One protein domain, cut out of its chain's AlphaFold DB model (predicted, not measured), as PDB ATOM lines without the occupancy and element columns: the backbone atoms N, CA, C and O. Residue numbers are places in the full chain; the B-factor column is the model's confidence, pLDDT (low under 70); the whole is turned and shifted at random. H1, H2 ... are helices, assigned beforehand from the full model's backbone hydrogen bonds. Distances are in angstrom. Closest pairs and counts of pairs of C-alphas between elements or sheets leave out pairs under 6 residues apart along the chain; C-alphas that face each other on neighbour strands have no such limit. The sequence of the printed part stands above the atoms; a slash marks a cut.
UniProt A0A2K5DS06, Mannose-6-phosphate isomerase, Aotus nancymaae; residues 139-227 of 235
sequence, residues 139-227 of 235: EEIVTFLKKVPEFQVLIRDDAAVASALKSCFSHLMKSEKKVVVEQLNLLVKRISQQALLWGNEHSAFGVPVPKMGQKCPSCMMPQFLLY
ATOM      1  N   GLU A 139     -35.383 105.235 -12.830       82.38
ATOM      2  CA  GLU A 139     -35.604 104.132 -13.761       82.38
ATOM      3  C   GLU A 139     -34.742 102.908 -13.404       82.38
ATOM      4  O   GLU A 139     -35.220 101.768 -13.458       82.38
ATOM      5  N   GLU A 140     -33.494 103.128 -12.972       83.69
ATOM      6  CA  GLU A 140     -32.637 102.060 -12.447       83.69
ATOM      7  C   GLU A 140     -33.206 101.512 -11.141       83.69
ATOM      8  O   GLU A 140     -33.318 100.297 -10.988       83.69
ATOM      9  N   ILE A 141     -33.623 102.388 -10.223       81.31
ATOM     10  CA  ILE A 141     -34.192 101.983  -8.929       81.31
ATOM     11  C   ILE A 141     -35.448 101.131  -9.135       81.31
ATOM     12  O   ILE A 141     -35.576 100.068  -8.529       81.31
ATOM     13  N   VAL A 142     -36.348 101.538 -10.034       79.81
ATOM     14  CA  VAL A 142     -37.539 100.758 -10.407       79.81
ATOM     15  C   VAL A 142     -37.148  99.418 -11.033       79.81
ATOM     16  O   VAL A 142     -37.775  98.394 -10.755       79.81
ATOM     17  N   THR A 143     -36.096  99.386 -11.850       83.06
ATOM     18  CA  THR A 143     -35.580  98.138 -12.426       83.06
ATOM     19  C   THR A 143     -35.051  97.197 -11.340       83.06
ATOM     20  O   THR A 143     -35.363  96.005 -11.366       83.06
ATOM     21  N   PHE A 144     -34.309  97.712 -10.358       81.00
ATOM     22  CA  PHE A 144     -33.838  96.944  -9.203       81.00
ATOM     23  C   PHE A 144     -34.989  96.447  -8.337       81.00
ATOM     24  O   PHE A 144     -34.998  95.274  -7.977       81.00
ATOM     25  N   LEU A 145     -35.991  97.290  -8.069       80.12
ATOM     26  CA  LEU A 145     -37.211  96.879  -7.378       80.12
ATOM     27  C   LEU A 145     -37.867  95.697  -8.090       80.12
ATOM     28  O   LEU A 145     -38.246  94.744  -7.435       80.12
ATOM     29  N   LYS A 146     -37.946  95.687  -9.422       81.44
ATOM     30  CA  LYS A 146     -38.555  94.570 -10.168       81.44
ATOM     31  C   LYS A 146     -37.690  93.308 -10.214       81.44
ATOM     32  O   LYS A 146     -38.228  92.205 -10.217       81.44
ATOM     33  N   LYS A 147     -36.364  93.452 -10.289       84.00
ATOM     34  CA  LYS A 147     -35.428  92.334 -10.509       84.00
ATOM     35  C   LYS A 147     -34.848  91.730  -9.229       84.00
ATOM     36  O   LYS A 147     -34.274  90.646  -9.295       84.00
ATOM     37  N   VAL A 148     -34.964  92.409  -8.086       86.00
ATOM     38  CA  VAL A 148     -34.380  91.989  -6.802       86.00
ATOM     39  C   VAL A 148     -35.497  91.676  -5.792       86.00
ATOM     40  O   VAL A 148     -35.890  92.554  -5.026       86.00
ATOM     41  N   PRO A 149     -36.014  90.432  -5.760       87.19
ATOM     42  CA  PRO A 149     -37.035  89.980  -4.809       87.19
ATOM     43  C   PRO A 149     -36.795  90.367  -3.343       87.19
ATOM     44  O   PRO A 149     -37.707  90.823  -2.662       87.19
ATOM     45  N   GLU A 150     -35.561  90.257  -2.857       87.44
ATOM     46  CA  GLU A 150     -35.188  90.596  -1.479       87.44
ATOM     47  C   GLU A 150     -35.399  92.083  -1.190       87.44
ATOM     48  O   GLU A 150     -35.694  92.480  -0.065       87.44
ATOM     49  N   PHE A 151     -35.272  92.922  -2.221       83.00
ATOM     50  CA  PHE A 151     -35.533  94.348  -2.119       83.00
ATOM     51  C   PHE A 151     -37.027  94.656  -2.062       83.00
ATOM     52  O   PHE A 151     -37.440  95.480  -1.249       83.00
ATOM     53  N   GLN A 152     -37.848  93.952  -2.851       82.75
ATOM     54  CA  GLN A 152     -39.309  94.093  -2.809       82.75
ATOM     55  C   GLN A 152     -39.863  93.809  -1.412       82.75
ATOM     56  O   GLN A 152     -40.686  94.573  -0.905       82.75
ATOM     57  N   VAL A 153     -39.351  92.762  -0.753       84.25
ATOM     58  CA  VAL A 153     -39.763  92.374   0.607       84.25
ATOM     59  C   VAL A 153     -39.570  93.511   1.618       84.25
ATOM     60  O   VAL A 153     -40.369  93.649   2.549       84.25
ATOM     61  N   LEU A 154     -38.537  94.342   1.441       80.12
ATOM     62  CA  LEU A 154     -38.244  95.463   2.341       80.12
ATOM     63  C   LEU A 154     -39.037  96.733   2.026       80.12
ATOM     64  O   LEU A 154     -39.241  97.559   2.913       80.12
ATOM     65  N   ILE A 155     -39.460  96.911   0.777       77.12
ATOM     66  CA  ILE A 155     -40.075  98.156   0.304       77.12
ATOM     67  C   ILE A 155     -41.602  98.118   0.480       77.12
ATOM     68  O   ILE A 155     -42.199  99.165   0.716       77.12
ATOM     69  N   ARG A 156     -42.203  96.914   0.457       66.00
ATOM     70  CA  ARG A 156     -43.616  96.587   0.758       66.00
ATOM     71  C   ARG A 156     -44.702  97.362  -0.011       66.00
ATOM     72  O   ARG A 156     -45.872  97.080   0.230       66.00
ATOM     73  N   ASP A 157     -44.360  98.276  -0.922       61.78
ATOM     74  CA  ASP A 157     -45.327  99.168  -1.571       61.78
ATOM     75  C   ASP A 157     -44.990  99.440  -3.053       61.78
ATOM     76  O   ASP A 157     -43.845  99.749  -3.390       61.78
ATOM     77  N   ASP A 158     -46.005  99.361  -3.923       55.34
ATOM     78  CA  ASP A 158     -45.941  99.525  -5.394       55.34
ATOM     79  C   ASP A 158     -46.151 100.992  -5.847       55.34
ATOM     80  O   ASP A 158     -46.553 101.283  -6.978       55.34
ATOM     81  N   ALA A 159     -45.928 101.960  -4.956       52.16
ATOM     82  CA  ALA A 159     -46.290 103.354  -5.202       52.16
ATOM     83  C   ALA A 159     -45.335 104.092  -6.172       52.16
ATOM     84  O   ALA A 159     -44.188 103.709  -6.388       52.16
ATOM     85  N   ALA A 160     -45.823 105.190  -6.760       55.34
ATOM     86  CA  ALA A 160     -45.204 105.922  -7.867       55.34
ATOM     87  C   ALA A 160     -43.862 106.631  -7.554       55.34
ATOM     88  O   ALA A 160     -43.649 107.230  -6.501       55.34
ATOM     89  N   VAL A 161     -43.010 106.632  -8.580       57.91
ATOM     90  CA  VAL A 161     -41.544 106.799  -8.681       57.91
ATOM     91  C   VAL A 161     -40.853 107.837  -7.759       57.91
ATOM     92  O   VAL A 161     -39.850 107.500  -7.130       57.91
ATOM     93  N   ALA A 162     -41.357 109.068  -7.595       54.69
ATOM     94  CA  ALA A 162     -40.660 110.111  -6.810       54.69
ATOM     95  C   ALA A 162     -41.067 110.169  -5.322       54.69
ATOM     96  O   ALA A 162     -40.207 110.215  -4.439       54.69
ATOM     97  N   SER A 163     -42.371 110.109  -5.017       59.09
ATOM     98  CA  SER A 163     -42.854 109.910  -3.640       59.09
ATOM     99  C   SER A 163     -42.447 108.535  -3.108       59.09
ATOM    100  O   SER A 163     -42.171 108.388  -1.914       59.09
ATOM    101  N   ALA A 164     -42.332 107.555  -4.009       67.31
ATOM    102  CA  ALA A 164     -41.811 106.237  -3.709       67.31
ATOM    103  C   ALA A 164     -40.377 106.300  -3.222       67.31
ATOM    104  O   ALA A 164     -40.125 105.720  -2.189       67.31
ATOM    105  N   LEU A 165     -39.450 107.040  -3.840       78.00
ATOM    106  CA  LEU A 165     -38.052 107.007  -3.391       78.00
ATOM    107  C   LEU A 165     -37.889 107.373  -1.906       78.00
ATOM    108  O   LEU A 165     -37.223 106.654  -1.158       78.00
ATOM    109  N   LYS A 166     -38.546 108.449  -1.454       78.94
ATOM    110  CA  LYS A 166     -38.552 108.826  -0.033       78.94
ATOM    111  C   LYS A 166     -39.235 107.762   0.827       78.94
ATOM    112  O   LYS A 166     -38.725 107.456   1.905       78.94
ATOM    113  N   SER A 167     -40.366 107.222   0.372       75.25
ATOM    114  CA  SER A 167     -41.111 106.161   1.066       75.25
ATOM    115  C   SER A 167     -40.279 104.878   1.186       75.25
ATOM    116  O   SER A 167     -39.983 104.446   2.292       75.25
ATOM    117  N   CYS A 168     -39.782 104.357   0.067       77.00
ATOM    118  CA  CYS A 168     -38.835 103.260  -0.096       77.00
ATOM    119  C   CYS A 168     -37.637 103.385   0.843       77.00
ATOM    120  O   CYS A 168     -37.383 102.495   1.654       77.00
ATOM    121  N   PHE A 169     -36.914 104.506   0.767       82.38
ATOM    122  CA  PHE A 169     -35.769 104.749   1.635       82.38
ATOM    123  C   PHE A 169     -36.195 104.775   3.108       82.38
ATOM    124  O   PHE A 169     -35.556 104.148   3.945       82.38
ATOM    125  N   SER A 170     -37.308 105.436   3.435       82.25
ATOM    126  CA  SER A 170     -37.813 105.502   4.810       82.25
ATOM    127  C   SER A 170     -38.221 104.131   5.355       82.25
ATOM    128  O   SER A 170     -37.891 103.827   6.496       82.25
ATOM    129  N   HIS A 171     -38.910 103.301   4.570       81.25
ATOM    130  CA  HIS A 171     -39.298 101.942   4.951       81.25
ATOM    131  C   HIS A 171     -38.080 101.052   5.145       81.25
ATOM    132  O   HIS A 171     -37.968 100.387   6.175       81.25
ATOM    133  N   LEU A 172     -37.122 101.102   4.220       82.88
ATOM    134  CA  LEU A 172     -35.876 100.358   4.335       82.88
ATOM    135  C   LEU A 172     -35.108 100.741   5.607       82.88
ATOM    136  O   LEU A 172     -34.718  99.869   6.379       82.88
ATOM    137  N   MET A 173     -34.940 102.041   5.864       83.44
ATOM    138  CA  MET A 173     -34.192 102.532   7.027       83.44
ATOM    139  C   MET A 173     -34.917 102.303   8.362       83.44
ATOM    140  O   MET A 173     -34.265 102.284   9.404       83.44
ATOM    141  N   LYS A 174     -36.246 102.126   8.348       85.31
ATOM    142  CA  LYS A 174     -37.064 101.804   9.533       85.31
ATOM    143  C   LYS A 174     -37.343 100.308   9.701       85.31
ATOM    144  O   LYS A 174     -37.927  99.921  10.710       85.31
ATOM    145  N   SER A 175     -36.963  99.478   8.731       84.81
ATOM    146  CA  SER A 175     -37.186  98.034   8.780       84.81
ATOM    147  C   SER A 175     -36.415  97.399   9.931       84.81
ATOM    148  O   SER A 175     -35.309  97.820  10.281       84.81
ATOM    149  N   GLU A 176     -36.981  96.343  10.508       87.88
ATOM    150  CA  GLU A 176     -36.314  95.601  11.570       87.88
ATOM    151  C   GLU A 176     -34.966  95.053  11.090       87.88
ATOM    152  O   GLU A 176     -34.868  94.397  10.051       87.88
ATOM    153  N   LYS A 177     -33.918  95.261  11.897       85.75
ATOM    154  CA  LYS A 177     -32.553  94.825  11.569       85.75
ATOM    155  C   LYS A 177     -32.486  93.341  11.198       85.75
ATOM    156  O   LYS A 177     -31.729  92.981  10.303       85.75
ATOM    157  N   LYS A 178     -33.271  92.490  11.869       88.25
ATOM    158  CA  LYS A 178     -33.331  91.047  11.593       88.25
ATOM    159  C   LYS A 178     -33.800  90.766  10.164       88.25
ATOM    160  O   LYS A 178     -33.148  89.998   9.467       88.25
ATOM    161  N   VAL A 179     -34.863  91.441   9.725       86.81
ATOM    162  CA  VAL A 179     -35.421  91.297   8.373       86.81
ATOM    163  C   VAL A 179     -34.415  91.781   7.331       86.81
ATOM    164  O   VAL A 179     -34.159  91.084   6.357       86.81
ATOM    165  N   VAL A 180     -33.768  92.929   7.560       85.31
ATOM    166  CA  VAL A 180     -32.747  93.452   6.634       85.31
ATOM    167  C   VAL A 180     -31.559  92.495   6.505       85.31
ATOM    168  O   VAL A 180     -31.089  92.244   5.400       85.31
ATOM    169  N   VAL A 181     -31.079  91.930   7.618       84.56
ATOM    170  CA  VAL A 181     -29.982  90.947   7.614       84.56
ATOM    171  C   VAL A 181     -30.379  89.679   6.863       84.56
ATOM    172  O   VAL A 181     -29.590  89.167   6.074       84.56
ATOM    173  N   GLU A 182     -31.591  89.177   7.086       89.31
ATOM    174  CA  GLU A 182     -32.107  87.999   6.394       89.31
ATOM    175  C   GLU A 182     -32.178  88.224   4.879       89.31
ATOM    176  O   GLU A 182     -31.602  87.446   4.116       89.31
ATOM    177  N   GLN A 183     -32.794  89.327   4.449       87.94
ATOM    178  CA  GLN A 183     -32.908  89.676   3.032       87.94
ATOM    179  C   GLN A 183     -31.539  89.923   2.388       87.94
ATOM    180  O   GLN A 183     -31.290  89.471   1.270       87.94
ATOM    181  N   LEU A 184     -30.605  90.553   3.103       84.38
ATOM    182  CA  LEU A 184     -29.243  90.720   2.607       84.38
ATOM    183  C   LEU A 184     -28.533  89.374   2.427       84.38
ATOM    184  O   LEU A 184     -27.886  89.164   1.408       84.38
ATOM    185  N   ASN A 185     -28.654  88.453   3.384       84.62
ATOM    186  CA  ASN A 185     -28.015  87.139   3.287       84.62
ATOM    187  C   ASN A 185     -28.557  86.331   2.098       84.62
ATOM    188  O   ASN A 185     -27.784  85.663   1.408       84.62
ATOM    189  N   LEU A 186     -29.865  86.415   1.834       88.38
ATOM    190  CA  LEU A 186     -30.484  85.816   0.648       88.38
ATOM    191  C   LEU A 186     -29.937  86.439  -0.642       88.38
ATOM    192  O   LEU A 186     -29.529  85.706  -1.546       88.38
ATOM    193  N   LEU A 187     -29.834  87.771  -0.689       84.88
ATOM    194  CA  LEU A 187     -29.287  88.497  -1.832       84.88
ATOM    195  C   LEU A 187     -27.828  88.108  -2.106       84.88
ATOM    196  O   LEU A 187     -27.482  87.789  -3.242       84.88
ATOM    197  N   VAL A 188     -26.988  88.092  -1.066       81.06
ATOM    198  CA  VAL A 188     -25.581  87.670  -1.141       81.06
ATOM    199  C   VAL A 188     -25.502  86.252  -1.693       81.06
ATOM    200  O   VAL A 188     -24.800  86.018  -2.673       81.06
ATOM    201  N   LYS A 189     -26.272  85.315  -1.122       84.56
ATOM    202  CA  LYS A 189     -26.306  83.919  -1.573       84.56
ATOM    203  C   LYS A 189     -26.677  83.816  -3.053       84.56
ATOM    204  O   LYS A 189     -25.995  83.107  -3.790       84.56
ATOM    205  N   ARG A 190     -27.712  84.537  -3.497       84.25
ATOM    206  CA  ARG A 190     -28.146  84.525  -4.899       84.25
ATOM    207  C   ARG A 190     -27.073  85.081  -5.831       84.25
ATOM    208  O   ARG A 190     -26.776  84.457  -6.846       84.25
ATOM    209  N   ILE A 191     -26.475  86.222  -5.490       78.62
ATOM    210  CA  ILE A 191     -25.421  86.847  -6.302       78.62
ATOM    211  C   ILE A 191     -24.188  85.937  -6.374       78.62
ATOM    212  O   ILE A 191     -23.642  85.743  -7.457       78.62
ATOM    213  N   SER A 192     -23.771  85.330  -5.259       77.31
ATOM    214  CA  SER A 192     -22.646  84.386  -5.241       77.31
ATOM    215  C   SER A 192     -22.900  83.167  -6.128       77.31
ATOM    216  O   SER A 192     -22.006  82.742  -6.852       77.31
ATOM    217  N   GLN A 193     -24.121  82.626  -6.120       79.62
ATOM    218  CA  GLN A 193     -24.502  81.515  -6.996       79.62
ATOM    219  C   GLN A 193     -24.506  81.919  -8.477       79.62
ATOM    220  O   GLN A 193     -24.015  81.167  -9.311       79.62
ATOM    221  N   GLN A 194     -25.003  83.113  -8.809       73.00
ATOM    222  CA  GLN A 194     -24.987  83.633 -10.183       73.00
ATOM    223  C   GLN A 194     -23.560  83.877 -10.693       73.00
ATOM    224  O   GLN A 194     -23.246  83.517 -11.825       73.00
ATOM    225  N   ALA A 195     -22.677  84.424  -9.852       68.31
ATOM    226  CA  ALA A 195     -21.275  84.663 -10.201       68.31
ATOM    227  C   ALA A 195     -20.510  83.361 -10.504       68.31
ATOM    228  O   ALA A 195     -19.695  83.323 -11.421       68.31
ATOM    229  N   LEU A 196     -20.806  82.281  -9.770       65.94
ATOM    230  CA  LEU A 196     -20.245  80.948 -10.030       65.94
ATOM    231  C   LEU A 196     -20.718  80.352 -11.364       65.94
ATOM    232  O   LEU A 196     -19.995  79.563 -11.963       65.94
ATOM    233  N   LEU A 197     -21.921  80.712 -11.818       58.50
ATOM    234  CA  LEU A 197     -22.524  80.171 -13.036       58.50
ATOM    235  C   LEU A 197     -22.103  80.918 -14.307       58.50
ATOM    236  O   LEU A 197     -22.075  80.303 -15.369       58.50
ATOM    237  N   TRP A 198     -21.830  82.225 -14.234       52.25
ATOM    238  CA  TRP A 198     -21.663  83.073 -15.429       52.25
ATOM    239  C   TRP A 198     -20.224  83.500 -15.732       52.25
ATOM    240  O   TRP A 198     -19.986  84.125 -16.762       52.25
ATOM    241  N   GLY A 199     -19.251  83.155 -14.881       48.16
ATOM    242  CA  GLY A 199     -17.895  83.691 -15.012       48.16
ATOM    243  C   GLY A 199     -17.867  85.213 -14.798       48.16
ATOM    244  O   GLY A 199     -18.891  85.892 -14.790       48.16
ATOM    245  N   ASN A 200     -16.685  85.778 -14.564       47.69
ATOM    246  CA  ASN A 200     -16.514  87.172 -14.124       47.69
ATOM    247  C   ASN A 200     -16.958  88.261 -15.131       47.69
ATOM    248  O   ASN A 200     -16.729  89.439 -14.864       47.69
ATOM    249  N   GLU A 201     -17.557  87.921 -16.274       40.47
ATOM    250  CA  GLU A 201     -17.712  88.882 -17.372       40.47
ATOM    251  C   GLU A 201     -18.905  89.826 -17.235       40.47
ATOM    252  O   GLU A 201     -18.821  90.950 -17.714       40.47
ATOM    253  N   HIS A 202     -19.956  89.493 -16.487       43.44
ATOM    254  CA  HIS A 202     -21.013  90.462 -16.195       43.44
ATOM    255  C   HIS A 202     -21.646  90.184 -14.832       43.44
ATOM    256  O   HIS A 202     -22.459  89.273 -14.679       43.44
ATOM    257  N   SER A 203     -21.337  91.013 -13.825       49.16
ATOM    258  CA  SER A 203     -22.241  91.112 -12.676       49.16
ATOM    259  C   SER A 203     -23.602  91.538 -13.232       49.16
ATOM    260  O   SER A 203     -23.701  92.577 -13.885       49.16
ATOM    261  N   ALA A 204     -24.653  90.744 -13.016       46.84
ATOM    262  CA  ALA A 204     -25.995  90.958 -13.585       46.84
ATOM    263  C   ALA A 204     -26.633  92.328 -13.238       46.84
ATOM    264  O   ALA A 204     -27.738  92.643 -13.673       46.84
ATOM    265  N   PHE A 205     -25.929  93.140 -12.447       52.31
ATOM    266  CA  PHE A 205     -26.359  94.405 -11.880       52.31
ATOM    267  C   PHE A 205     -25.334  95.541 -12.043       52.31
ATOM    268  O   PHE A 205     -25.556  96.622 -11.507       52.31
ATOM    269  N   GLY A 206     -24.212  95.325 -12.747       51.38
ATOM    270  CA  GLY A 206     -23.173  96.351 -12.936       51.38
ATOM    271  C   GLY A 206     -22.505  96.820 -11.636       51.38
ATOM    272  O   GLY A 206     -21.824  97.842 -11.625       51.38
ATOM    273  N   VAL A 207     -22.703  96.093 -10.533       50.53
ATOM    274  CA  VAL A 207     -22.088  96.391  -9.240       50.53
ATOM    275  C   VAL A 207     -21.006  95.346  -8.996       50.53
ATOM    276  O   VAL A 207     -21.324  94.152  -8.980       50.53
ATOM    277  N   PRO A 208     -19.738  95.750  -8.788       48.47
ATOM    278  CA  PRO A 208     -18.710  94.826  -8.333       48.47
ATOM    279  C   PRO A 208     -19.242  94.158  -7.074       48.47
ATOM    280  O   PRO A 208     -19.608  94.884  -6.154       48.47
ATOM    281  N   VAL A 209     -19.332  92.822  -7.035       47.78
ATOM    282  CA  VAL A 209     -19.686  92.089  -5.811       47.78
ATOM    283  C   VAL A 209     -18.670  92.548  -4.769       47.78
ATOM    284  O   VAL A 209     -17.499  92.171  -4.887       47.78
ATOM    285  N   PRO A 210     -19.022  93.429  -3.808       47.09
ATOM    286  CA  PRO A 210     -18.021  93.894  -2.872       47.09
ATOM    287  C   PRO A 210     -17.560  92.671  -2.083       47.09
ATOM    288  O   PRO A 210     -18.249  91.648  -2.041       47.09
ATOM    289  N   LYS A 211     -16.437  92.769  -1.378       49.44
ATOM    290  CA  LYS A 211     -16.204  91.889  -0.230       49.44
ATOM    291  C   LYS A 211     -17.350  92.145   0.773       49.44
ATOM    292  O   LYS A 211     -17.188  92.932   1.698       49.44
ATOM    293  N   MET A 212     -18.522  91.530   0.563       46.38
ATOM    294  CA  MET A 212     -19.817  91.750   1.243       46.38
ATOM    295  C   MET A 212     -19.799  91.314   2.723       46.38
ATOM    296  O   MET A 212     -20.837  91.137   3.351       46.38
ATOM    297  N   GLY A 213     -18.611  91.135   3.302       43.50
ATOM    298  CA  GLY A 213     -18.391  90.631   4.653       43.50
ATOM    299  C   GLY A 213     -18.064  91.694   5.704       43.50
ATOM    300  O   GLY A 213     -17.660  91.316   6.800       43.50
ATOM    301  N   GLN A 214     -18.181  93.003   5.433       47.59
ATOM    302  CA  GLN A 214     -17.756  94.023   6.406       47.59
ATOM    303  C   GLN A 214     -18.901  94.775   7.112       47.59
ATOM    304  O   GLN A 214     -19.655  95.552   6.534       47.59
ATOM    305  N   LYS A 215     -18.943  94.527   8.431       53.09
ATOM    306  CA  LYS A 215     -19.364  95.327   9.604       53.09
ATOM    307  C   LYS A 215     -20.742  96.025   9.664       53.09
ATOM    308  O   LYS A 215     -21.155  96.314  10.785       53.09
ATOM    309  N   CYS A 216     -21.506  96.237   8.584       57.75
ATOM    310  CA  CYS A 216     -22.873  96.795   8.695       57.75
ATOM    311  C   CYS A 216     -23.860  96.307   7.606       57.75
ATOM    312  O   CYS A 216     -24.042  96.978   6.589       57.75
ATOM    313  N   PRO A 217     -24.580  95.191   7.833       57.31
ATOM    314  CA  PRO A 217     -25.622  94.690   6.924       57.31
ATOM    315  C   PRO A 217     -26.704  95.718   6.558       57.31
ATOM    316  O   PRO A 217     -27.069  95.854   5.394       57.31
ATOM    317  N   SER A 218     -27.169  96.500   7.536       57.94
ATOM    318  CA  SER A 218     -28.206  97.520   7.330       57.94
ATOM    319  C   SER A 218     -27.745  98.707   6.480       57.94
ATOM    320  O   SER A 218     -28.574  99.392   5.893       57.94
ATOM    321  N   CYS A 219     -26.435  98.944   6.392       60.66
ATOM    322  CA  CYS A 219     -25.856  99.996   5.563       60.66
ATOM    323  C   CYS A 219     -25.654  99.528   4.111       60.66
ATOM    324  O   CYS A 219     -25.730 100.330   3.185       60.66
ATOM    325  N   MET A 220     -25.412  98.227   3.906       66.50
ATOM    326  CA  MET A 220     -25.025  97.675   2.605       66.50
ATOM    327  C   MET A 220     -26.177  97.614   1.602       66.50
ATOM    328  O   MET A 220     -25.983  97.909   0.425       66.50
ATOM    329  N   MET A 221     -27.380  97.253   2.049       68.31
ATOM    330  CA  MET A 221     -28.508  97.057   1.135       68.31
ATOM    331  C   MET A 221     -28.987  98.360   0.459       68.31
ATOM    332  O   MET A 221     -29.128  98.357  -0.766       68.31
ATOM    333  N   PRO A 222     -29.146  99.496   1.176       65.19
ATOM    334  CA  PRO A 222     -29.379 100.785   0.527       65.19
ATOM    335  C   PRO A 222     -28.235 101.175  -0.417       65.19
ATOM    336  O   PRO A 222     -28.494 101.616  -1.532       65.19
ATOM    337  N   GLN A 223     -26.977 100.990   0.002       67.88
ATOM    338  CA  GLN A 223     -25.805 101.367  -0.796       67.88
ATOM    339  C   GLN A 223     -25.780 100.654  -2.152       67.88
ATOM    340  O   GLN A 223     -25.484 101.280  -3.162       67.88
ATOM    341  N   PHE A 224     -26.169  99.378  -2.181       68.38
ATOM    342  CA  PHE A 224     -26.197  98.563  -3.394       68.38
ATOM    343  C   PHE A 224     -27.305  98.956  -4.370       68.38
ATOM    344  O   PHE A 224     -27.066  99.063  -5.575       68.38
ATOM    345  N   LEU A 225     -28.510  99.182  -3.850       73.62
ATOM    346  CA  LEU A 225     -29.727  99.229  -4.665       73.62
ATOM    347  C   LEU A 225     -30.224 100.647  -4.945       73.62
ATOM    348  O   LEU A 225     -30.931 100.861  -5.926       73.62
ATOM    349  N   LEU A 226     -29.867 101.612  -4.097       77.56
ATOM    350  CA  LEU A 226     -30.384 102.978  -4.174       77.56
ATOM    351  C   LEU A 226     -29.326 103.997  -4.598       77.56
ATOM    352  O   LEU A 226     -29.688 104.990  -5.223       77.56
ATOM    353  N   TYR A 227     -28.048 103.767  -4.291       79.94
ATOM    354  CA  TYR A 227     -26.971 104.726  -4.551       79.94
ATOM    355  C   TYR A 227     -26.136 104.354  -5.773       79.94
ATOM    356  O   TYR A 227     -25.917 103.177  -6.072       79.94
TER     357      TYR A 227
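What this domain is: This is residues 139 to 227 of the 235 residues of the protein "Mannose-6-phosphate isomerase" of Aotus nancymaae (UniProt A0A2K5DS06). The long helix H4 makes one side of a small helical domain, and the short helices H2 and H5 pack on its first half; H3 is placed across from H4, its later part packed on H2 and, thinly, on H5. H1 makes a corner with H2, while the rest of H4, from residue 188, reaches away from the other helices and the long link of residues 199 to 216 folds back from its end to H5. The printed part has 89 residues with five named helices, H1 to H5 in order along the chain, and no named strand; the class is all helix, with 61 residues in the helices. The whole is compact, with a radius of gyration of the C-alphas of 13.1 A and spans of 38 by 28 by 18 A.

How they stand to each other: H1, residues 139 to 147, and H2, residues 149 to 155, touch only at the corner by their tight link, at a steep tilt of 62 degrees, with the C-alphas of Leu 145 and Gln 152 closest at 5.7 A. H2 is the hub, touching three other helices. H3, residues 161 to 174, touches H2 with residues 168 to 172 alone, about perpendicular at 89 degrees; the closest C-alphas, of Ile 155 and Cys 168, are 5.3 A apart. H4, residues 177 to 198, touches H2 with residues 179 to 187 alone, opposite ways at a shallow tilt of 26 degrees, and the closest C-alphas, of Glu 150 and Gln 183, are 5.1 A apart. H5, residues 217 to 225, touches residues 177 to 184 of H4 at a steep tilt of 53 degrees, the same way, with the C-alphas of Val 181 and Pro 217 closest at 5.8 A. H3 and H5 only just touch, with 3 pairs of C-alphas within 8 A, the closest those of Leu 172 and Pro 222 at 7.5 A; their tilt is a shallow 15 degrees, opposite ways. H1 and H4 are apart. In H1 and H4 every O i to N i+4 pair is within hydrogen-bond range; in H2 it is 2 of 3, in H3 9 of 10 and in H5 3 of 5.

Where its parts are: H1 begins at C-alpha 139, (-35.604, 104.132, -13.761), and measures 12.2 A; H2 measures 10.1 A. H3 is 19.4 A long. H4 measures 31.4 A, from C-alpha 177 at (-32.553, 94.825, 11.569) to C-alpha 198. H5, 13.1 A long, ends at C-alpha 225, (-29.727, 99.229, -4.665).

The domain as a whole: The C-alphas farthest apart, of Ser 163 and Gly 199, are 37.9 A from each other. The printed part has no cut. The link from H4 to H5 is long, with 18 residues; the other links are tight. The mean pLDDT of the printed part is 70.6, and residues 156 to 164 and 195 to 224 are under 70.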